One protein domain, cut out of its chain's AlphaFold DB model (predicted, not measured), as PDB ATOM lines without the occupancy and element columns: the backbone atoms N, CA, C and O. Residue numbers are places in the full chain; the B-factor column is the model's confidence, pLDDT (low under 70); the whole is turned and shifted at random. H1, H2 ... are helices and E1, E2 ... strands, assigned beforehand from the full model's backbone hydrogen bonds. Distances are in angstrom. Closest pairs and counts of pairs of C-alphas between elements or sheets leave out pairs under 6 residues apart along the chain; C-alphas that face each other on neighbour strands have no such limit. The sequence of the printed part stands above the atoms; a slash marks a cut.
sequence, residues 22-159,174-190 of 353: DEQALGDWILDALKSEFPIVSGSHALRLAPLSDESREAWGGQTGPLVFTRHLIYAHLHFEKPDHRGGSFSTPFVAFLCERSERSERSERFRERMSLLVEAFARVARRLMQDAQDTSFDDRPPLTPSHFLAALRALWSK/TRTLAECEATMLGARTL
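This is residues 22 to 159 and 174 to 190 of the 353 residues of an uncharacterized protein of Chondromyces crocatus (UniProt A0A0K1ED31). A strongly twisted sheet built on one long hairpin, E3 and E4, has H1 over one face and H4 over the opposite face, and the long helix H3 touches both helices. H5 packs on H3 and H4 without reaching the sheet, while short H2 only grazes the sheet. The printed part has 155 residues, with five named helices and four named strands in the order H1 E1 H2 E2 E3 E4 H3 H4 H5, a mixed class. The sheet is branched and antiparallel, E3 having E1, E2 and E4 as neighbours. The whole is compact, radius of gyration of the C-alphas 15.9 A, spanning 50 by 37 by 28 A.

H1, residues 22 to 35, begins at C-alpha 22 (190.333, 145.074, 140.808). E1 is residues 46 to 49, H2 54 to 59, E2 67 to 69. E3, 73 to 83, is 31.7 A long; E4, 89 to 100, 33.1 A; H3, 109 to 134, 37.7 A. H4 is residues 146 to 157; H5, 177 to 185, ends at (166.180, 155.727, 122.951).

E2, E3 and E4 form a meander, each strand the antiparallel neighbour of the one before; N 68 and O 75, and N 78 and O 94, are each 2.9 A apart. E1, on the same side of E3 as E2, has N 46 2.9 A from O 81. H1 and H4 are 9.8 A and 8.9 A over the sheet. H3, the hub, touches H1 (closest C-alphas Leu 34 and Ala 123, 6.1 A), H4 (Ala 126 and Phe 149, 6.7 A) and H5 (Ala 121 and Glu 181, 5.1 A). Every O i to N i+4 pair is within hydrogen-bond range in H1, H3 and H5, but 1 of 2 in H2 and 6 of 8 in H4.

The farthest C-alphas, Arg 86 and Arg 104, are 50.9 A apart. Residues 160 to 173 are not printed; C-alphas 159 and 174 are 13.4 A apart. The link H3 to H4 is long. Of the printed part, 26 residues have pLDDT under 70, among them 102 to 110.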
ATOM      1  N   ASP A  22     191.436 145.660 141.577       64.69
ATOM      2  CA  ASP A  22     190.333 145.074 140.808       64.69
ATOM      3  C   ASP A  22     189.457 146.160 140.145       64.69
ATOM      4  O   ASP A  22     188.979 145.978 139.022       64.69
ATOM      5  N   GLU A  23     189.283 147.313 140.801       68.69
ATOM      6  CA  GLU A  23     188.568 148.472 140.248       68.69
ATOM      7  C   GLU A  23     189.349 149.176 139.137       68.69
ATOM      8  O   GLU A  23     188.734 149.709 138.217       68.69
ATOM      9  N   GLN A  24     190.684 149.152 139.181       75.12
ATOM     10  CA  GLN A  24     191.519 149.699 138.105       75.12
ATOM     11  C   GLN A  24     191.341 148.895 136.816       75.12
ATOM     12  O   GLN A  24     191.051 149.480 135.778       75.12
ATOM     13  N   ALA A  25     191.384 147.560 136.893       76.31
ATOM     14  CA  ALA A  25     191.139 146.697 135.735       76.31
ATOM     15  C   ALA A  25     189.717 146.863 135.165       76.31
ATOM     16  O   ALA A  25     189.522 146.856 133.949       76.31
ATOM     17  N   LEU A  26     188.711 147.037 136.034       75.00
ATOM     18  CA  LEU A  26     187.350 147.373 135.608       75.00
ATOM     19  C   LEU A  26     187.297 148.756 134.936       75.00
ATOM     20  O   LEU A  26     186.629 148.911 133.917       75.00
ATOM     21  N   GLY A  27     187.990 149.745 135.501       78.56
ATOM     22  CA  GLY A  27     188.089 151.098 134.964       78.56
ATOM     23  C   GLY A  27     188.722 151.133 133.577       78.56
ATOM     24  O   GLY A  27     188.149 151.742 132.677       78.56
ATOM     25  N   ASP A  28     189.841 150.435 133.382       82.94
ATOM     26  CA  ASP A  28     190.526 150.319 132.090       82.94
ATOM     27  C   ASP A  28     189.614 149.701 131.032       82.94
ATOM     28  O   ASP A  28     189.473 150.223 129.930       82.94
ATOM     29  N   TRP A  29     188.895 148.644 131.399       80.88
ATOM     30  CA  TRP A  29     187.971 147.995 130.484       80.88
ATOM     31  C   TRP A  29     186.741 148.860 130.141       80.88
ATOM     32  O   TRP A  29     186.343 148.923 128.976       80.88
ATOM     33  N   ILE A  30     186.156 149.579 131.114       81.56
ATOM     34  CA  ILE A  30     185.084 150.558 130.839       81.56
ATOM     35  C   ILE A  30     185.619 151.641 129.898       81.56
ATOM     36  O   ILE A  30     184.934 152.041 128.957       81.56
ATOM     37  N   LEU A  31     186.843 152.115 130.142       84.75
ATOM     38  CA  LEU A  31     187.489 153.109 129.295       84.75
ATOM     39  C   LEU A  31     187.676 152.606 127.871       84.75
ATOM     40  O   LEU A  31     187.411 153.370 126.948       84.75
ATOM     41  N   ASP A  32     188.091 151.361 127.680       84.19
ATOM     42  CA  ASP A  32     188.271 150.785 126.350       84.19
ATOM     43  C   ASP A  32     186.941 150.677 125.592       84.19
ATOM     44  O   ASP A  32     186.865 151.102 124.438       84.19
ATOM     45  N   ALA A  33     185.869 150.225 126.255       80.38
ATOM     46  CA  ALA A  33     184.528 150.148 125.665       80.38
ATOM     47  C   ALA A  33     183.940 151.529 125.313       80.38
ATOM     48  O   ALA A  33     183.212 151.679 124.334       80.38
ATOM     49  N   LEU A  34     184.249 152.562 126.097       83.62
ATOM     50  CA  LEU A  34     183.848 153.934 125.782       83.62
ATOM     51  C   LEU A  34     184.701 154.520 124.642       83.62
ATOM     52  O   LEU A  34     184.174 155.156 123.731       83.62
ATOM     53  N   LYS A  35     186.021 154.299 124.663       82.44
ATOM     54  CA  LYS A  35     186.961 154.797 123.644       82.44
ATOM     55  C   LYS A  35     186.724 154.189 122.266       82.44
ATOM     56  O   LYS A  35     187.007 154.858 121.277       82.44
ATOM     57  N   SER A  36     186.213 152.960 122.172       78.50
ATOM     58  CA  SER A  36     185.895 152.357 120.871       78.50
ATOM     59  C   SER A  36     184.805 153.118 120.111       78.50
ATOM     60  O   SER A  36     184.734 153.020 118.891       78.50
ATOM     61  N   GLU A  37     183.980 153.899 120.811       76.81
ATOM     62  CA  GLU A  37     182.854 154.639 120.229       76.81
ATOM     63  C   GLU A  37     183.021 156.173 120.312       76.81
ATOM     64  O   GLU A  37     182.354 156.910 119.584       76.81
ATOM     65  N   PHE A  38     183.930 156.683 121.156       75.12
ATOM     66  CA  PHE A  38     184.312 158.102 121.241       75.12
ATOM     67  C   PHE A  38     185.690 158.292 120.589       75.12
ATOM     68  O   PHE A  38     186.673 157.900 121.212       75.12
ATOM     69  N   PRO A  39     185.850 158.866 119.380       61.97
ATOM     70  CA  PRO A  39     185.265 160.114 118.887       61.97
ATOM     71  C   PRO A  39     184.659 159.970 117.478       61.97
ATOM     72  O   PRO A  39     185.313 159.523 116.538       61.97
ATOM     73  N   ILE A  40     183.431 160.436 117.273       59.81
ATOM     74  CA  ILE A  40     182.829 160.444 115.930       59.81
ATOM     75  C   ILE A  40     183.355 161.681 115.204       59.81
ATOM     76  O   ILE A  40     182.803 162.771 115.306       59.81
ATOM     77  N   VAL A  41     184.502 161.512 114.551       54.66
ATOM     78  CA  VAL A  41     185.290 162.589 113.922       54.66
ATOM     79  C   VAL A  41     184.640 163.120 112.636       54.66
ATOM     80  O   VAL A  41     185.019 164.164 112.114       54.66
ATOM     81  N   SER A  42     183.640 162.425 112.108       54.78
ATOM     82  CA  SER A  42     182.940 162.788 110.880       54.78
ATOM     83  C   SER A  42     181.787 163.758 111.161       54.78
ATOM     84  O   SER A  42     180.628 163.414 110.984       54.78
ATOM     85  N   GLY A  43     182.084 164.981 111.615       65.19
ATOM     86  CA  GLY A  43     181.109 166.081 111.621       65.19
ATOM     87  C   GLY A  43     181.326 167.149 112.695       65.19
ATOM     88  O   GLY A  43     182.335 167.174 113.388       65.19
ATOM     89  N   SER A  44     180.362 168.065 112.823       77.94
ATOM     90  CA  SER A  44     180.444 169.236 113.713       77.94
ATOM     91  C   SER A  44     180.176 168.934 115.193       77.94
ATOM     92  O   SER A  44     180.308 169.823 116.031       77.94
ATOM     93  N   HIS A  45     179.759 167.708 115.508       85.31
ATOM     94  CA  HIS A  45     179.491 167.244 116.866       85.31
ATOM     95  C   HIS A  45     180.519 166.186 117.259       85.31
ATOM     96  O   HIS A  45     180.735 165.252 116.488       85.31
ATOM     97  N   ALA A  46     181.087 166.286 118.460       87.81
ATOM     98  CA  ALA A  46     181.986 165.278 119.018       87.81
ATOM     99  C   ALA A  46     181.696 165.039 120.507       87.81
ATOM    100  O   ALA A  46     181.300 165.949 121.232       87.81
ATOM    101  N   LEU A  47     181.921 163.811 120.972       87.88
ATOM    102  CA  LEU A  47     181.871 163.443 122.385       87.88
ATOM    103  C   LEU A  47     183.212 162.813 122.759       87.88
ATOM    104  O   LEU A  47     183.722 161.961 122.029       87.88
ATOM    105  N   ARG A  48     183.810 163.280 123.856       88.50
ATOM    106  CA  ARG A  48     185.151 162.877 124.298       88.50
ATOM    107  C   ARG A  48     185.157 162.582 125.788       88.50
ATOM    108  O   ARG A  48     184.464 163.244 126.553       88.50
ATOM    109  N   LEU A  49     185.995 161.637 126.199       87.81
ATOM    110  CA  LEU A  49     186.376 161.477 127.599       87.81
ATOM    111  C   LEU A  49     187.457 162.499 127.942       87.81
ATOM    112  O   LEU A  49     188.417 162.652 127.186       87.81
ATOM    113  N   ALA A  50     187.317 163.177 129.078       85.69
ATOM    114  CA  ALA A  50     188.285 164.172 129.522       85.69
ATOM    115  C   ALA A  50     188.565 164.045 131.024       85.69
ATOM    116  O   ALA A  50     187.651 163.718 131.782       85.69
ATOM    117  N   PRO A  51     189.790 164.344 131.488       85.56
ATOM    118  CA  PRO A  51     190.070 164.542 132.909       85.56
ATOM    119  C   PRO A  51     189.152 165.605 133.524       85.56
ATOM    120  O   PRO A  51     188.727 166.534 132.833       85.56
ATOM    121  N   LEU A  52     188.854 165.486 134.819       81.62
ATOM    122  CA  LEU A  52     188.107 166.513 135.553       81.62
ATOM    123  C   LEU A  52     188.861 167.854 135.543       81.62
ATOM    124  O   LEU A  52     190.081 167.885 135.712       81.62
ATOM    125  N   SER A  53     188.129 168.963 135.398       80.62
ATOM    126  CA  SER A  53     188.681 170.307 135.621       80.62
ATOM    127  C   SER A  53     189.060 170.498 137.090       80.62
ATOM    128  O   SER A  53     188.465 169.852 137.948       80.62
ATOM    129  N   ASP A  54     189.984 171.405 137.412       78.88
ATOM    130  CA  ASP A  54     190.409 171.633 138.806       78.88
ATOM    131  C   ASP A  54     189.236 171.955 139.749       78.88
ATOM    132  O   ASP A  54     189.137 171.367 140.823       78.88
ATOM    133  N   GLU A  55     188.271 172.760 139.295       76.50
ATOM    134  CA  GLU A  55     187.028 173.045 140.031       76.50
ATOM    135  C   GLU A  55     186.186 171.775 140.273       76.50
ATOM    136  O   GLU A  55     185.623 171.576 141.349       76.50
ATOM    137  N   SER A  56     186.129 170.864 139.297       76.75
ATOM    138  CA  SER A  56     185.402 169.598 139.445       76.75
ATOM    139  C   SER A  56     186.175 168.599 140.310       76.75
ATOM    140  O   SER A  56     185.570 167.833 141.055       76.75
ATOM    141  N   ARG A  57     187.511 168.601 140.257       79.69
ATOM    142  CA  ARG A  57     188.361 167.722 141.072       79.69
ATOM    143  C   ARG A  57     188.108 167.939 142.558       79.69
ATOM    144  O   ARG A  57     187.997 166.958 143.285       79.69
ATOM    145  N   GLU A  58     187.963 169.185 143.001       78.38
ATOM    146  CA  GLU A  58     187.632 169.500 144.397       78.38
ATOM    147  C   GLU A  58     186.278 168.905 144.813       78.38
ATOM    148  O   GLU A  58     186.179 168.261 145.858       78.38
ATOM    149  N   ALA A  59     185.256 169.021 143.958       76.75
ATOM    150  CA  ALA A  59     183.925 168.466 144.215       76.75
ATOM    151  C   ALA A  59     183.888 166.924 144.249       76.75
ATOM    152  O   ALA A  59     183.026 166.341 144.906       76.75
ATOM    153  N   TRP A  60     184.826 166.263 143.566       77.56
ATOM    154  CA  TRP A  60     184.932 164.801 143.470       77.56
ATOM    155  C   TRP A  60     186.100 164.222 144.289       77.56
ATOM    156  O   TRP A  60     186.602 163.132 143.999       77.56
ATOM    157  N   GLY A  61     186.536 164.948 145.326       75.00
ATOM    158  CA  GLY A  61     187.526 164.491 146.305       75.00
ATOM    159  C   GLY A  61     188.909 164.200 145.718       75.00
ATOM    160  O   GLY A  61     189.575 163.251 146.118       75.00
ATOM    161  N   GLY A  62     189.338 165.012 144.753       74.12
ATOM    162  CA  GLY A  62     190.687 164.997 144.194       74.12
ATOM    163  C   GLY A  62     190.928 163.978 143.079       74.12
ATOM    164  O   GLY A  62     192.047 163.920 142.567       74.12
ATOM    165  N   GLN A  63     189.914 163.209 142.665       81.50
ATOM    166  CA  GLN A  63     190.021 162.292 141.524       81.50
ATOM    167  C   GLN A  63     190.372 163.058 140.243       81.50
ATOM    168  O   GLN A  63     189.832 164.130 139.994       81.50
ATOM    169  N   THR A  64     191.296 162.529 139.436       75.38
ATOM    170  CA  THR A  64     191.875 163.235 138.271       75.38
ATOM    171  C   THR A  64     191.584 162.563 136.930       75.38
ATOM    172  O   THR A  64     191.887 163.125 135.880       75.38
ATOM    173  N   GLY A  65     191.003 161.362 136.954       81.88
ATOM    174  CA  GLY A  65     190.714 160.568 135.765       81.88
ATOM    175  C   GLY A  65     189.419 160.971 135.047       81.88
ATOM    176  O   GLY A  65     188.590 161.693 135.600       81.88
ATOM    177  N   PRO A  66     189.223 160.483 133.810       85.06
ATOM    178  CA  PRO A  66     187.968 160.639 133.069       85.06
ATOM    179  C   PRO A  66     186.816 159.785 133.620       85.06
ATOM    180  O   PRO A  66     185.659 160.035 133.286       85.06
ATOM    181  N   LEU A  67     187.111 158.785 134.454       86.62
ATOM    182  CA  LEU A  67     186.116 158.075 135.252       86.62
ATOM    183  C   LEU A  67     186.201 158.534 136.700       86.62
ATOM    184  O   LEU A  67     187.295 158.729 137.233       86.62
ATOM    185  N   VAL A  68     185.034 158.667 137.321       84.00
ATOM    186  CA  VAL A  68     184.900 159.053 138.721       84.00
ATOM    187  C   VAL A  68     184.132 157.975 139.458       84.00
ATOM    188  O   VAL A  68     183.050 157.559 139.038       84.00
ATOM    189  N   PHE A  69     184.695 157.533 140.572       81.12
ATOM    190  CA  PHE A  69     184.147 156.458 141.380       81.12
ATOM    191  C   PHE A  69     183.622 157.030 142.692       81.12
ATOM    192  O   PHE A  69     184.316 157.758 143.403       81.12
ATOM    193  N   THR A  70     182.386 156.687 143.032       78.00
ATOM    194  CA  THR A  70     181.875 156.846 144.398       78.00
ATOM    195  C   THR A  70     181.780 155.482 145.049       78.00
ATOM    196  O   THR A  70     182.105 154.467 144.432       78.00
ATOM    197  N   ARG A  71     181.305 155.427 146.293       74.31
ATOM    198  CA  ARG A  71     181.040 154.155 146.968       74.31
ATOM    199  C   ARG A  71     180.069 153.249 146.197       74.31
ATOM    200  O   ARG A  71     180.178 152.027 146.247       74.31
ATOM    201  N   HIS A  72     179.113 153.839 145.482       74.75
ATOM    202  CA  HIS A  72     177.987 153.103 144.902       74.75
ATOM    203  C   HIS A  72     177.792 153.323 143.410       74.75
ATOM    204  O   HIS A  72     176.906 152.700 142.838       74.75
ATOM    205  N   LEU A  73     178.544 154.214 142.769       79.62
ATOM    206  CA  LEU A  73     178.255 154.655 141.409       79.62
ATOM    207  C   LEU A  73     179.562 154.869 140.637       79.62
ATOM    208  O   LEU A  73     180.586 155.241 141.218       79.62
ATOM    209  N   ILE A  74     179.509 154.630 139.329       82.25
ATOM    210  CA  ILE A  74     180.572 154.981 138.383       82.25
ATOM    211  C   ILE A  74     180.034 156.069 137.463       82.25
ATOM    212  O   ILE A  74     178.935 155.955 136.904       82.25
ATOM    213  N   TYR A  75     180.825 157.120 137.301       85.94
ATOM    214  CA  TYR A  75     180.537 158.240 136.426       85.94
ATOM    215  C   TYR A  75     181.621 158.388 135.363       85.94
ATOM    216  O   TYR A  75     182.783 158.066 135.604       85.94
ATOM    217  N   ALA A  76     181.246 158.935 134.210       87.94
ATOM    218  CA  ALA A  76     182.181 159.400 133.194       87.94
ATOM    219  C   ALA A  76     182.123 160.919 133.073       87.94
ATOM    220  O   ALA A  76     181.045 161.507 132.966       87.94
ATOM    221  N   HIS A  77     183.292 161.544 133.053       89.31
ATOM    222  CA  HIS A  77     183.443 162.942 132.701       89.31
ATOM    223  C   HIS A  77     183.600 163.069 131.183       89.31
ATOM    224  O   HIS A  77     184.556 162.575 130.577       89.31
ATOM    225  N   LEU A  78     182.606 163.703 130.569       88.62
ATOM    226  CA  LEU A  78     182.442 163.799 129.129       88.62
ATOM    227  C   LEU A  78     182.505 165.260 128.692       88.62
ATOM    228  O   LEU A  78     181.915 166.139 129.314       88.62
ATOM    229  N   HIS A  79     183.187 165.514 127.584       89.19
ATOM    230  CA  HIS A  79     183.179 166.790 126.884       89.19
ATOM    231  C   HIS A  79     182.365 166.643 125.607       89.19
ATOM    232  O   HIS A  79     182.699 165.832 124.741       89.19
ATOM    233  N   PHE A  80     181.299 167.431 125.500       89.56
ATOM    234  CA  PHE A  80     180.478 167.500 124.301       89.56
ATOM    235  C   PHE A  80     180.811 168.762 123.508       89.56
ATOM    236  O   PHE A  80     180.639 169.875 124.004       89.56
ATOM    237  N   GLU A  81     181.278 168.571 122.278       88.75
ATOM    238  CA  GLU A  81     181.588 169.620 121.312       88.75
ATOM    239  C   GLU A  81     180.463 169.708 120.278       88.75
ATOM    240  O   GLU A  81     179.999 168.688 119.764       88.75
ATOM    241  N   LYS A  82     180.018 170.926 119.968       86.75
ATOM    242  CA  LYS A  82     178.980 171.209 118.969       86.75
ATOM    243  C   LYS A  82     179.267 172.525 118.243       86.75
ATOM    244  O   LYS A  82     179.959 173.373 118.812       86.75
ATOM    245  N   PRO A  83     178.720 172.759 117.038       80.81
ATOM    246  CA  PRO A  83     178.870 174.051 116.391       80.81
ATOM    247  C   PRO A  83     178.097 175.124 117.166       80.81
ATOM    248  O   PRO A  83     176.988 174.897 117.657       80.81
ATOM    249  N   ASP A  84     178.695 176.301 117.279       78.00
ATOM    250  CA  ASP A  84     178.043 177.489 117.806       78.00
ATOM    251  C   ASP A  84     177.194 178.175 116.721       78.00
ATOM    252  O   ASP A  84     177.462 178.047 115.526       78.00
ATOM    253  N   HIS A  85     176.211 178.983 117.131       70.31
ATOM    254  CA  HIS A  85     175.339 179.777 116.251       70.31
ATOM    255  C   HIS A  85     176.100 180.752 115.331       70.31
ATOM    256  O   HIS A  85     175.525 181.291 114.389       70.31
ATOM    257  N   ARG A  86     177.394 180.976 115.590       74.38
ATOM    258  CA  ARG A  86     178.299 181.830 114.805       74.38
ATOM    259  C   ARG A  86     179.309 181.048 113.955       74.38
ATOM    260  O   ARG A  86     180.255 181.646 113.457       74.38
ATOM    261  N   GLY A  87     179.162 179.727 113.834       67.31
ATOM    262  CA  GLY A  87     180.103 178.868 113.100       67.31
ATOM    263  C   GLY A  87     181.389 178.521 113.864       67.31
ATOM    264  O   GLY A  87     182.300 177.937 113.284       67.31
ATOM    265  N   GLY A  88     181.477 178.868 115.155       76.44
ATOM    266  CA  GLY A  88     182.547 178.420 116.057       76.44
ATOM    267  C   GLY A  88     182.295 177.018 116.624       76.44
ATOM    268  O   GLY A  88     181.302 176.380 116.291       76.44
ATOM    269  N   SER A  89     183.168 176.547 117.518       79.38
ATOM    270  CA  SER A  89     182.948 175.322 118.302       79.38
ATOM    271  C   SER A  89     182.655 175.679 119.757       79.38
ATOM    272  O   SER A  89     183.354 176.495 120.358       79.38
ATOM    273  N   PHE A  90     181.615 175.070 120.319       83.06
ATOM    274  CA  PHE A  90     181.240 175.173 121.720       83.06
ATOM    275  C   PHE A  90     181.473 173.824 122.399       83.06
ATOM    276  O   PHE A  90     180.903 172.816 121.984       83.06
ATOM    277  N   SER A  91     182.288 173.812 123.455       86.12
ATOM    278  CA  SER A  91     182.595 172.620 124.251       86.12
ATOM    279  C   SER A  91     181.996 172.754 125.648       86.12
ATOM    280  O   SER A  91     182.258 173.738 126.337       86.12
ATOM    281  N   THR A  92     181.216 171.767 126.088       87.56
ATOM    282  CA  THR A  92     180.640 171.717 127.444       87.56
ATOM    283  C   THR A  92     181.041 170.437 128.170       87.56
ATOM    284  O   THR A  92     180.684 169.353 127.696       87.56
ATOM    285  N   PRO A  93     181.737 170.535 129.318       87.94
ATOM    286  CA  PRO A  93     181.966 169.395 130.194       87.94
ATOM    287  C   PRO A  93     180.688 169.016 130.950       87.94
ATOM    288  O   PRO A  93     179.907 169.882 131.348       87.94
ATOM    289  N   PHE A  94     180.485 167.725 131.189       88.06
ATOM    290  CA  PHE A  94     179.458 167.219 132.096       88.06
ATOM    291  C   PHE A  94     179.845 165.850 132.661       88.06
ATOM    292  O   PHE A  94     180.607 165.097 132.059       88.06
ATOM    293  N   VAL A  95     179.298 165.517 133.831       85.94
ATOM    294  CA  VAL A  95     179.507 164.218 134.483       85.94
ATOM    295  C   VAL A  95     178.252 163.366 134.302       85.94
ATOM    296  O   VAL A  95     177.171 163.726 134.772       85.94
ATOM    297  N   ALA A  96     178.387 162.243 133.601       86.44
ATOM    298  CA  ALA A  96     177.307 161.310 133.315       86.44
ATOM    299  C   ALA A  96     177.369 160.099 134.245       86.44
ATOM    300  O   ALA A  96     178.407 159.454 134.375       86.44
ATOM    301  N   PHE A  97     176.241 159.769 134.871       85.56
ATOM    302  CA  PHE A  97     176.096 158.530 135.628       85.56
ATOM    303  C   PHE A  97     176.016 157.342 134.666       85.56
ATOM    304  O   PHE A  97     175.079 157.278 133.875       85.56
ATOM    305  N   LEU A  98     176.976 156.416 134.731       80.94
ATOM    306  CA  LEU A  98     177.005 155.249 133.847       80.94
ATOM    307  C   LEU A  98     176.288 154.046 134.456       80.94
ATOM    308  O   LEU A  98     175.549 153.356 133.757       80.94
ATOM    309  N   CYS A  99     176.524 153.764 135.739       76.06
ATOM    310  CA  CYS A  99     176.040 152.541 136.379       76.06
ATOM    311  C   CYS A  99     176.233 152.518 137.903       76.06
ATOM    312  O   CYS A  99     177.118 153.177 138.456       76.06
ATOM    313  N   GLU A 100     175.482 151.648 138.577       75.56
ATOM    314  CA  GLU A 100     175.700 151.328 139.991       75.56
ATOM    315  C   GLU A 100     176.894 150.381 140.190       75.56
ATOM    316  O   GLU A 100     177.042 149.380 139.487       75.56
ATOM    317  N   ARG A 101     177.705 150.663 141.212       70.56
ATOM    318  CA  ARG A 101     178.629 149.715 141.837       70.56
ATOM    319  C   ARG A 101     177.853 148.825 142.797       70.56
ATOM    320  O   ARG A 101     177.014 149.296 143.565       70.56
ATOM    321  N   SER A 102     178.173 147.540 142.806       63.53
ATOM    322  CA  SER A 102     177.606 146.591 143.762       63.53
ATOM    323  C   SER A 102     178.731 145.944 144.566       63.53
ATOM    324  O   SER A 102     179.483 145.122 144.042       63.53
ATOM    325  N   GLU A 103     178.792 146.277 145.863       53.97
ATOM    326  CA  GLU A 103     179.790 145.788 146.834       53.97
ATOM    327  C   GLU A 103     179.839 144.243 146.926       53.97
ATOM    328  O   GLU A 103     180.834 143.671 147.360       53.97
ATOM    329  N   ARG A 104     178.782 143.530 146.499       53.00
ATOM    330  CA  ARG A 104     178.708 142.054 146.538       53.00
ATOM    331  C   ARG A 104     179.122 141.355 145.239       53.00
ATOM    332  O   ARG A 104     179.160 140.127 145.223       53.00
ATOM    333  N   SER A 105     179.391 142.078 144.147       50.81
ATOM    334  CA  SER A 105     179.479 141.470 142.806       50.81
ATOM    335  C   SER A 105     180.665 141.891 141.941       50.81
ATOM    336  O   SER A 105     180.734 141.433 140.807       50.81
ATOM    337  N   GLU A 106     181.622 142.676 142.438       52.28
ATOM    338  CA  GLU A 106     182.824 143.052 141.662       52.28
ATOM    339  C   GLU A 106     183.668 141.824 141.226       52.28
ATOM    340  O   GLU A 106     184.387 141.873 140.227       52.28
ATOM    341  N   ARG A 107     183.486 140.671 141.895       55.38
ATOM    342  CA  ARG A 107     184.075 139.364 141.533       55.38
ATOM    343  C   ARG A 107     183.184 138.455 140.673       55.38
ATOM    344  O   ARG A 107     183.611 137.367 140.304       55.38
ATOM    345  N   SER A 108     181.940 138.842 140.387       62.88
ATOM    346  CA  SER A 108     181.009 138.017 139.608       62.88
ATOM    347  C   SER A 108     181.093 138.380 138.128       62.88
ATOM    348  O   SER A 108     180.830 139.520 137.752       62.88
ATOM    349  N   GLU A 109     181.391 137.400 137.278       67.75
ATOM    350  CA  GLU A 109     181.391 137.521 135.811       67.75
ATOM    351  C   GLU A 109     180.112 138.196 135.278       67.75
ATOM    352  O   GLU A 109     180.182 139.130 134.483       67.75
ATOM    353  N   ARG A 110     178.951 137.866 135.861       69.69
ATOM    354  CA  ARG A 110     177.646 138.466 135.523       69.69
ATOM    355  C   ARG A 110     177.564 139.978 135.736       69.69
ATOM    356  O   ARG A 110     176.787 140.652 135.064       69.69
ATOM    357  N   PHE A 111     178.298 140.522 136.706       72.06
ATOM    358  CA  PHE A 111     178.342 141.970 136.923       72.06
ATOM    359  C   PHE A 111     179.142 142.653 135.816       72.06
ATOM    360  O   PHE A 111     178.685 143.662 135.282       72.06
ATOM    361  N   ARG A 112     180.280 142.069 135.420       72.62
ATOM    362  CA  ARG A 112     181.106 142.575 134.316       72.62
ATOM    363  C   ARG A 112     180.360 142.510 132.983       72.62
ATOM    364  O   ARG A 112     180.285 143.517 132.293       72.62
ATOM    365  N   GLU A 113     179.711 141.392 132.670       75.38
ATOM    366  CA  GLU A 113     178.880 141.253 131.459       75.38
ATOM    367  C   GLU A 113     177.798 142.335 131.376       75.38
ATOM    368  O   GLU A 113     177.613 142.996 130.355       75.38
ATOM    369  N   ARG A 114     177.098 142.564 132.488       76.00
ATOM    370  CA  ARG A 114     176.053 143.578 132.570       76.00
ATOM    371  C   ARG A 114     176.607 144.986 132.375       76.00
ATOM    372  O   ARG A 114     176.011 145.791 131.664       76.00
ATOM    373  N   MET A 115     177.715 145.282 133.038       78.06
ATOM    374  CA  MET A 115     178.423 146.543 132.886       78.06
ATOM    375  C   MET A 115     178.805 146.796 131.428       78.06
ATOM    376  O   MET A 115     178.636 147.912 130.945       78.06
ATOM    377  N   SER A 116     179.198 145.740 130.715       79.12
ATOM    378  CA  SER A 116     179.612 145.796 129.307       79.12
ATOM    379  C   SER A 116     178.454 146.243 128.464       79.12
ATOM    380  O   SER A 116     178.550 147.185 127.694       79.12
ATOM    381  N   LEU A 117     177.328 145.579 128.686       83.69
ATOM    382  CA  LEU A 117     176.109 145.790 127.948       83.69
ATOM    383  C   LEU A 117     175.583 147.217 128.144       83.69
ATOM    384  O   LEU A 117     175.155 147.842 127.181       83.69
ATOM    385  N   LEU A 118     175.645 147.759 129.366       84.88
ATOM    386  CA  LEU A 118     175.212 149.133 129.642       84.88
ATOM    387  C   LEU A 118     176.135 150.179 129.010       84.88
ATOM    388  O   LEU A 118     175.648 151.149 128.430       84.88
ATOM    389  N   VAL A 119     177.449 149.982 129.129       85.75
ATOM    390  CA  VAL A 119     178.456 150.891 128.573       85.75
ATOM    391  C   VAL A 119     178.406 150.873 127.047       85.75
ATOM    392  O   VAL A 119     178.335 151.934 126.432       85.75
ATOM    393  N   GLU A 120     178.346 149.688 126.441       87.69
ATOM    394  CA  GLU A 120     178.227 149.515 124.994       87.69
ATOM    395  C   GLU A 120     176.906 150.098 124.467       87.69
ATOM    396  O   GLU A 120     176.913 150.830 123.477       87.69
ATOM    397  N   ALA A 121     175.780 149.867 125.158       88.75
ATOM    398  CA  ALA A 121     174.497 150.469 124.793       88.75
ATOM    399  C   ALA A 121     174.567 151.999 124.823       88.75
ATOM    400  O   ALA A 121     174.132 152.658 123.878       88.75
ATOM    401  N   PHE A 122     175.133 152.576 125.890       89.94
ATOM    402  CA  PHE A 122     175.277 154.025 126.010       89.94
ATOM    403  C   PHE A 122     176.135 154.590 124.885       89.94
ATOM    404  O   PHE A 122     175.764 155.586 124.266       89.94
ATOM    405  N   ALA A 123     177.259 153.943 124.604       88.25
ATOM    406  CA  ALA A 123     178.195 154.378 123.590       88.25
ATOM    407  C   ALA A 123     177.553 154.375 122.185       88.25
ATOM    408  O   ALA A 123     177.627 155.369 121.459       88.25
ATOM    409  N   ARG A 124     176.787 153.325 121.853       88.19
ATOM    410  CA  ARG A 124     176.011 153.239 120.605       88.19
ATOM    411  C   ARG A 124     174.867 154.250 120.530       88.19
ATOM    412  O   ARG A 124     174.663 154.858 119.479       88.19
ATOM    413  N   VAL A 125     174.147 154.479 121.629       89.44
ATOM    414  CA  VAL A 125     173.086 155.500 121.705       89.44
ATOM    415  C   VAL A 125     173.671 156.902 121.540       89.44
ATOM    416  O   VAL A 125     173.148 157.693 120.761       89.44
ATOM    417  N   ALA A 126     174.781 157.211 122.212       89.38
ATOM    418  CA  ALA A 126     175.470 158.486 122.066       89.38
ATOM    419  C   ALA A 126     175.913 158.706 120.614       89.38
ATOM    420  O   ALA A 126     175.677 159.781 120.056       89.38
ATOM    421  N   ARG A 127     176.460 157.661 119.974       88.00
ATOM    422  CA  ARG A 127     176.796 157.692 118.551       88.00
ATOM    423  C   ARG A 127     175.594 157.978 117.674       88.00
ATOM    424  O   ARG A 127     175.675 158.846 116.804       88.00
ATOM    425  N   ARG A 128     174.480 157.292 117.924       87.25
ATOM    426  CA  ARG A 128     173.238 157.503 117.182       87.25
ATOM    427  C   ARG A 128     172.752 158.947 117.294       87.25
ATOM    428  O   ARG A 128     172.512 159.580 116.272       87.25
ATOM    429  N   LEU A 129     172.666 159.485 118.510       88.38
ATOM    430  CA  LEU A 129     172.209 160.858 118.752       88.38
ATOM    431  C   LEU A 129     173.081 161.895 118.034       88.38
ATOM    432  O   LEU A 129     172.573 162.885 117.514       88.38
ATOM    433  N   MET A 130     174.395 161.672 117.986       87.50
ATOM    434  CA  MET A 130     175.308 162.562 117.275       87.50
ATOM    435  C   MET A 130     175.144 162.494 115.755       87.50
ATOM    436  O   MET A 130     175.177 163.537 115.106       87.50
ATOM    437  N   GLN A 131     174.946 161.300 115.193       84.06
ATOM    438  CA  GLN A 131     174.651 161.129 113.766       84.06
ATOM    439  C   GLN A 131     173.327 161.805 113.389       84.06
ATOM    440  O   GLN A 131     173.271 162.533 112.401       84.06
ATOM    441  N   ASP A 132     172.293 161.650 114.213       83.56
ATOM    442  CA  ASP A 132     170.987 162.280 113.989       83.56
ATOM    443  C   ASP A 132     171.078 163.811 114.055       83.56
ATOM    444  O   ASP A 132     170.482 164.515 113.242       83.56
ATOM    445  N   ALA A 133     171.909 164.351 114.953       83.12
ATOM    446  CA  ALA A 133     172.188 165.785 114.995       83.12
ATOM    447  C   ALA A 133     172.917 166.289 113.732       83.12
ATOM    448  O   ALA A 133     172.744 167.449 113.339       83.12
ATOM    449  N   GLN A 134     173.722 165.442 113.084       79.88
ATOM    450  CA  GLN A 134     174.420 165.756 111.833       79.88
ATOM    451  C   GLN A 134     173.522 165.627 110.595       79.88
ATOM    452  O   GLN A 134     173.774 166.328 109.613       79.88
ATOM    453  N   ASP A 135     172.453 164.828 110.638       76.94
ATOM    454  CA  ASP A 135     171.592 164.552 109.482       76.94
ATOM    455  C   ASP A 135     170.887 165.803 108.926       76.94
ATOM    456  O   ASP A 135     169.844 166.245 109.410       76.94
ATOM    457  N   THR A 136     171.499 166.320 107.850       70.19
ATOM    458  CA  THR A 136     171.000 167.172 106.755       70.19
ATOM    459  C   THR A 136     169.492 167.344 106.603       70.19
ATOM    460  O   THR A 136     168.991 168.457 106.474       70.19
ATOM    461  N   SER A 137     168.791 166.216 106.552       69.56
ATOM    462  CA  SER A 137     167.549 166.057 105.791       69.56
ATOM    463  C   SER A 137     166.319 166.765 106.360       69.56
ATOM    464  O   SER A 137     165.303 166.850 105.676       69.56
ATOM    465  N   PHE A 138     166.411 167.311 107.572       67.38
ATOM    466  CA  PHE A 138     165.321 168.024 108.233       67.38
ATOM    467  C   PHE A 138     165.777 169.439 108.635       67.38
ATOM    468  O   PHE A 138     166.698 169.564 109.454       67.38
ATOM    469  N   ASP A 139     165.115 170.473 108.100       56.62
ATOM    470  CA  ASP A 139     165.536 171.889 108.145       56.62
ATOM    471  C   ASP A 139     165.551 172.526 109.558       56.62
ATOM    472  O   ASP A 139     166.429 173.333 109.852       56.62
ATOM    473  N   ASP A 140     164.681 172.107 110.488       63.00
ATOM    474  CA  ASP A 140     164.574 172.708 111.836       63.00
ATOM    475  C   ASP A 140     165.113 171.783 112.934       63.00
ATOM    476  O   ASP A 140     164.369 170.952 113.453       63.00
ATOM    477  N   ARG A 141     166.408 171.827 113.289       63.94
ATOM    478  CA  ARG A 141     166.994 170.947 114.337       63.94
ATOM    479  C   ARG A 141     166.945 171.546 115.737       63.94
ATOM    480  O   ARG A 141     167.573 172.582 115.955       63.94
ATOM    481  N   PRO A 142     166.344 170.864 116.734       71.44
ATOM    482  CA  PRO A 142     166.695 171.120 118.118       71.44
ATOM    483  C   PRO A 142     168.186 170.804 118.314       71.44
ATOM    484  O   PRO A 142     168.653 169.760 117.849       71.44
ATOM    485  N   PRO A 143     168.950 171.669 118.995       79.25
ATOM    486  CA  PRO A 143     170.350 171.392 119.262       79.25
ATOM    487  C   PRO A 143     170.471 170.204 120.218       79.25
ATOM    488  O   PRO A 143     169.807 170.157 121.255       79.25
ATOM    489  N   LEU A 144     171.380 169.279 119.912       86.62
ATOM    490  CA  LEU A 144     171.799 168.265 120.872       86.62
ATOM    491  C   LEU A 144     172.501 168.955 122.063       86.62
ATOM    492  O   LEU A 144     173.146 170.002 121.925       86.62
ATOM    493  N   THR A 145     172.341 168.399 123.263       88.94
ATOM    494  CA  THR A 145     172.815 168.981 124.535       88.94
ATOM    495  C   THR A 145     173.229 167.873 125.506       88.94
ATOM    496  O   THR A 145     172.748 166.745 125.372       88.94
ATOM    497  N   PRO A 146     174.038 168.185 126.539       90.19
ATOM    498  CA  PRO A 146     174.376 167.239 127.605       90.19
ATOM    499  C   PRO A 146     173.157 166.584 128.279       90.19
ATOM    500  O   PRO A 146     173.180 165.398 128.606       90.19
ATOM    501  N   SER A 147     172.058 167.332 128.445       89.56
ATOM    502  CA  SER A 147     170.836 166.832 129.085       89.56
ATOM    503  C   SER A 147     170.170 165.684 128.320       89.56
ATOM    504  O   SER A 147     169.534 164.842 128.950       89.56
ATOM    505  N   HIS A 148     170.364 165.585 127.001       90.88
ATOM    506  CA  HIS A 148     169.870 164.458 126.204       90.88
ATOM    507  C   HIS A 148     170.598 163.151 126.549       90.88
ATOM    508  O   HIS A 148     169.949 162.137 126.803       90.88
ATOM    509  N   PHE A 149     171.930 163.171 126.667       90.19
ATOM    510  CA  PHE A 149     172.705 161.991 127.076       90.19
ATOM    511  C   PHE A 149     172.338 161.540 128.495       90.19
ATOM    512  O   PHE A 149     172.159 160.351 128.756       90.19
ATOM    513  N   LEU A 150     172.145 162.500 129.406       89.44
ATOM    514  CA  LEU A 150     171.670 162.213 130.761       89.44
ATOM    515  C   LEU A 150     170.246 161.638 130.763       89.44
ATOM    516  O   LEU A 150     169.956 160.749 131.562       89.44
ATOM    517  N   ALA A 151     169.356 162.113 129.887       88.19
ATOM    518  CA  ALA A 151     168.000 161.583 129.753       88.19
ATOM    519  C   ALA A 151     167.992 160.133 129.240       88.19
ATOM    520  O   ALA A 151     167.256 159.313 129.790       88.19
ATOM    521  N   ALA A 152     168.838 159.812 128.254       88.06
ATOM    522  CA  ALA A 152     169.011 158.455 127.732       88.06
ATOM    523  C   ALA A 152     169.427 157.479 128.841       88.06
ATOM    524  O   ALA A 152     168.779 156.459 129.065       88.06
ATOM    525  N   LEU A 153     170.461 157.845 129.602       86.44
ATOM    526  CA  LEU A 153     170.946 157.063 130.735       86.44
ATOM    527  C   LEU A 153     169.841 156.913 131.801       86.44
ATOM    528  O   LEU A 153     169.497 155.797 132.189       86.44
ATOM    529  N   ARG A 154     169.180 158.015 132.193       84.31
ATOM    530  CA  ARG A 154     168.057 158.014 133.157       84.31
ATOM    531  C   ARG A 154     166.915 157.074 132.780       84.31
ATOM    532  O   ARG A 154     166.263 156.557 133.688       84.31
ATOM    533  N   ALA A 155     166.670 156.832 131.495       80.88
ATOM    534  CA  ALA A 155     165.621 155.920 131.047       80.88
ATOM    535  C   ALA A 155     165.789 154.505 131.622       80.88
ATOM    536  O   ALA A 155     164.798 153.889 132.011       80.88
ATOM    537  N   LEU A 156     167.034 154.034 131.771       76.75
ATOM    538  CA  LEU A 156     167.345 152.719 132.339       76.75
ATOM    539  C   LEU A 156     166.969 152.581 133.817       76.75
ATOM    540  O   LEU A 156     166.650 151.482 134.269       76.75
ATOM    541  N   TRP A 157     167.034 153.678 134.573       70.19
ATOM    542  CA  TRP A 157     166.792 153.681 136.023       70.19
ATOM    543  C   TRP A 157     165.427 154.243 136.398       70.19
ATOM    544  O   TRP A 157     164.988 154.110 137.543       70.19
ATOM    545  N   SER A 158     164.733 154.873 135.450       61.25
ATOM    546  CA  SER A 158     163.391 155.380 135.680       61.25
ATOM    547  C   SER A 158     162.436 154.219 135.977       61.25
ATOM    548  O   SER A 158     162.252 153.305 135.171       61.25
ATOM    549  N   LYS A 159     161.814 154.233 137.167       49.69
ATOM    550  CA  LYS A 159     160.716 153.308 137.467       49.69
ATOM    551  C   LYS A 159     159.588 153.559 136.454       49.69
ATOM    552  O   LYS A 159     159.295 154.727 136.171       49.69
ATOM    553  N   THR A 174     166.794 143.507 132.087       52.94
ATOM    554  CA  THR A 174     167.190 143.701 130.678       52.94
ATOM    555  C   THR A 174     168.401 142.818 130.412       52.94
ATOM    556  O   THR A 174     169.339 142.806 131.214       52.94
ATOM    557  N   ARG A 175     168.324 141.976 129.377       66.00
ATOM    558  CA  ARG A 175     169.281 140.882 129.131       66.00
ATOM    559  C   ARG A 175     170.093 141.054 127.856       66.00
ATOM    560  O   ARG A 175     171.088 140.355 127.709       66.00
ATOM    561  N   THR A 176     169.701 141.951 126.955       83.12
ATOM    562  CA  THR A 176     170.385 142.123 125.667       83.12
ATOM    563  C   THR A 176     170.761 143.574 125.407       83.12
ATOM    564  O   THR A 176     170.141 144.506 125.918       83.12
ATOM    565  N   LEU A 177     171.801 143.754 124.596       85.00
ATOM    566  CA  LEU A 177     172.278 145.063 124.165       85.00
ATOM    567  C   LEU A 177     171.167 145.871 123.473       85.00
ATOM    568  O   LEU A 177     170.935 147.024 123.827       85.00
ATOM    569  N   ALA A 178     170.401 145.222 122.590       81.38
ATOM    570  CA  ALA A 178     169.274 145.827 121.882       81.38
ATOM    571  C   ALA A 178     168.161 146.320 122.826       81.38
ATOM    572  O   ALA A 178     167.634 147.412 122.638       81.38
ATOM    573  N   GLU A 179     167.824 145.561 123.877       80.75
ATOM    574  CA  GLU A 179     166.834 145.996 124.877       80.75
ATOM    575  C   GLU A 179     167.292 147.252 125.631       80.75
ATOM    576  O   GLU A 179     166.481 148.132 125.939       80.75
ATOM    577  N   CYS A 180     168.586 147.343 125.942       83.75
ATOM    578  CA  CYS A 180     169.157 148.509 126.603       83.75
ATOM    579  C   CYS A 180     169.177 149.734 125.685       83.75
ATOM    580  O   CYS A 180     168.735 150.797 126.120       83.75
ATOM    581  N   GLU A 181     169.598 149.581 124.427       86.12
ATOM    582  CA  GLU A 181     169.537 150.650 123.421       86.12
ATOM    583  C   GLU A 181     168.096 151.156 123.237       86.12
ATOM    584  O   GLU A 181     167.839 152.352 123.376       86.12
ATOM    585  N   ALA A 182     167.137 150.249 123.024       80.00
ATOM    586  CA  ALA A 182     165.725 150.593 122.861       80.00
ATOM    587  C   ALA A 182     165.160 151.322 124.091       80.00
ATOM    588  O   ALA A 182     164.424 152.301 123.958       80.00
ATOM    589  N   THR A 183     165.538 150.892 125.298       83.25
ATOM    590  CA  THR A 183     165.114 151.557 126.539       83.25
ATOM    591  C   THR A 183     165.681 152.975 126.642       83.25
ATOM    592  O   THR A 183     164.941 153.890 127.001       83.25
ATOM    593  N   MET A 184     166.963 153.178 126.314       86.38
ATOM    594  CA  MET A 184     167.596 154.503 126.324       86.38
ATOM    595  C   MET A 184     166.975 155.446 125.285       86.38
ATOM    596  O   MET A 184     166.647 156.588 125.610       86.38
ATOM    597  N   LEU A 185     166.780 154.964 124.053       84.88
ATOM    598  CA  LEU A 185     166.180 155.727 122.951       84.88
ATOM    599  C   LEU A 185     164.694 156.034 123.190       84.88
ATOM    600  O   LEU A 185     164.183 157.021 122.674       84.88
ATOM    601  N   GLY A 186     164.009 155.237 124.014       79.00
ATOM    602  CA  GLY A 186     162.623 155.472 124.431       79.00
ATOM    603  C   GLY A 186     162.433 156.617 125.436       79.00
ATOM    604  O   GLY A 186     161.315 156.849 125.898       79.00
ATOM    605  N   ALA A 187     163.492 157.334 125.823       83.62
ATOM    606  CA  ALA A 187     163.352 158.522 126.655       83.62
ATOM    607  C   ALA A 187     162.576 159.616 125.903       83.62
ATOM    608  O   ALA A 187     163.036 160.115 124.882       83.62
ATOM    609  N   ARG A 188     161.446 160.072 126.465       80.12
ATOM    610  CA  ARG A 188     160.578 161.102 125.852       80.12
ATOM    611  C   ARG A 188     161.310 162.368 125.404       80.12
ATOM    612  O   ARG A 188     160.957 162.980 124.406       80.12
ATOM    613  N   THR A 189     162.344 162.774 126.139       83.12
ATOM    614  CA  THR A 189     163.159 163.950 125.797       83.12
ATOM    615  C   THR A 189     163.898 163.783 124.463       83.12
ATOM    616  O   THR A 189     164.247 164.779 123.840       83.12
ATOM    617  N   LEU A 190     164.132 162.547 124.011       85.12
ATOM    618  CA  LEU A 190     164.843 162.240 122.770       85.12
ATOM    619  C   LEU A 190     163.922 162.172 121.545       85.12
ATOM    620  O   LEU A 190     164.407 162.325 120.430       85.12
TER     621      LEU A 190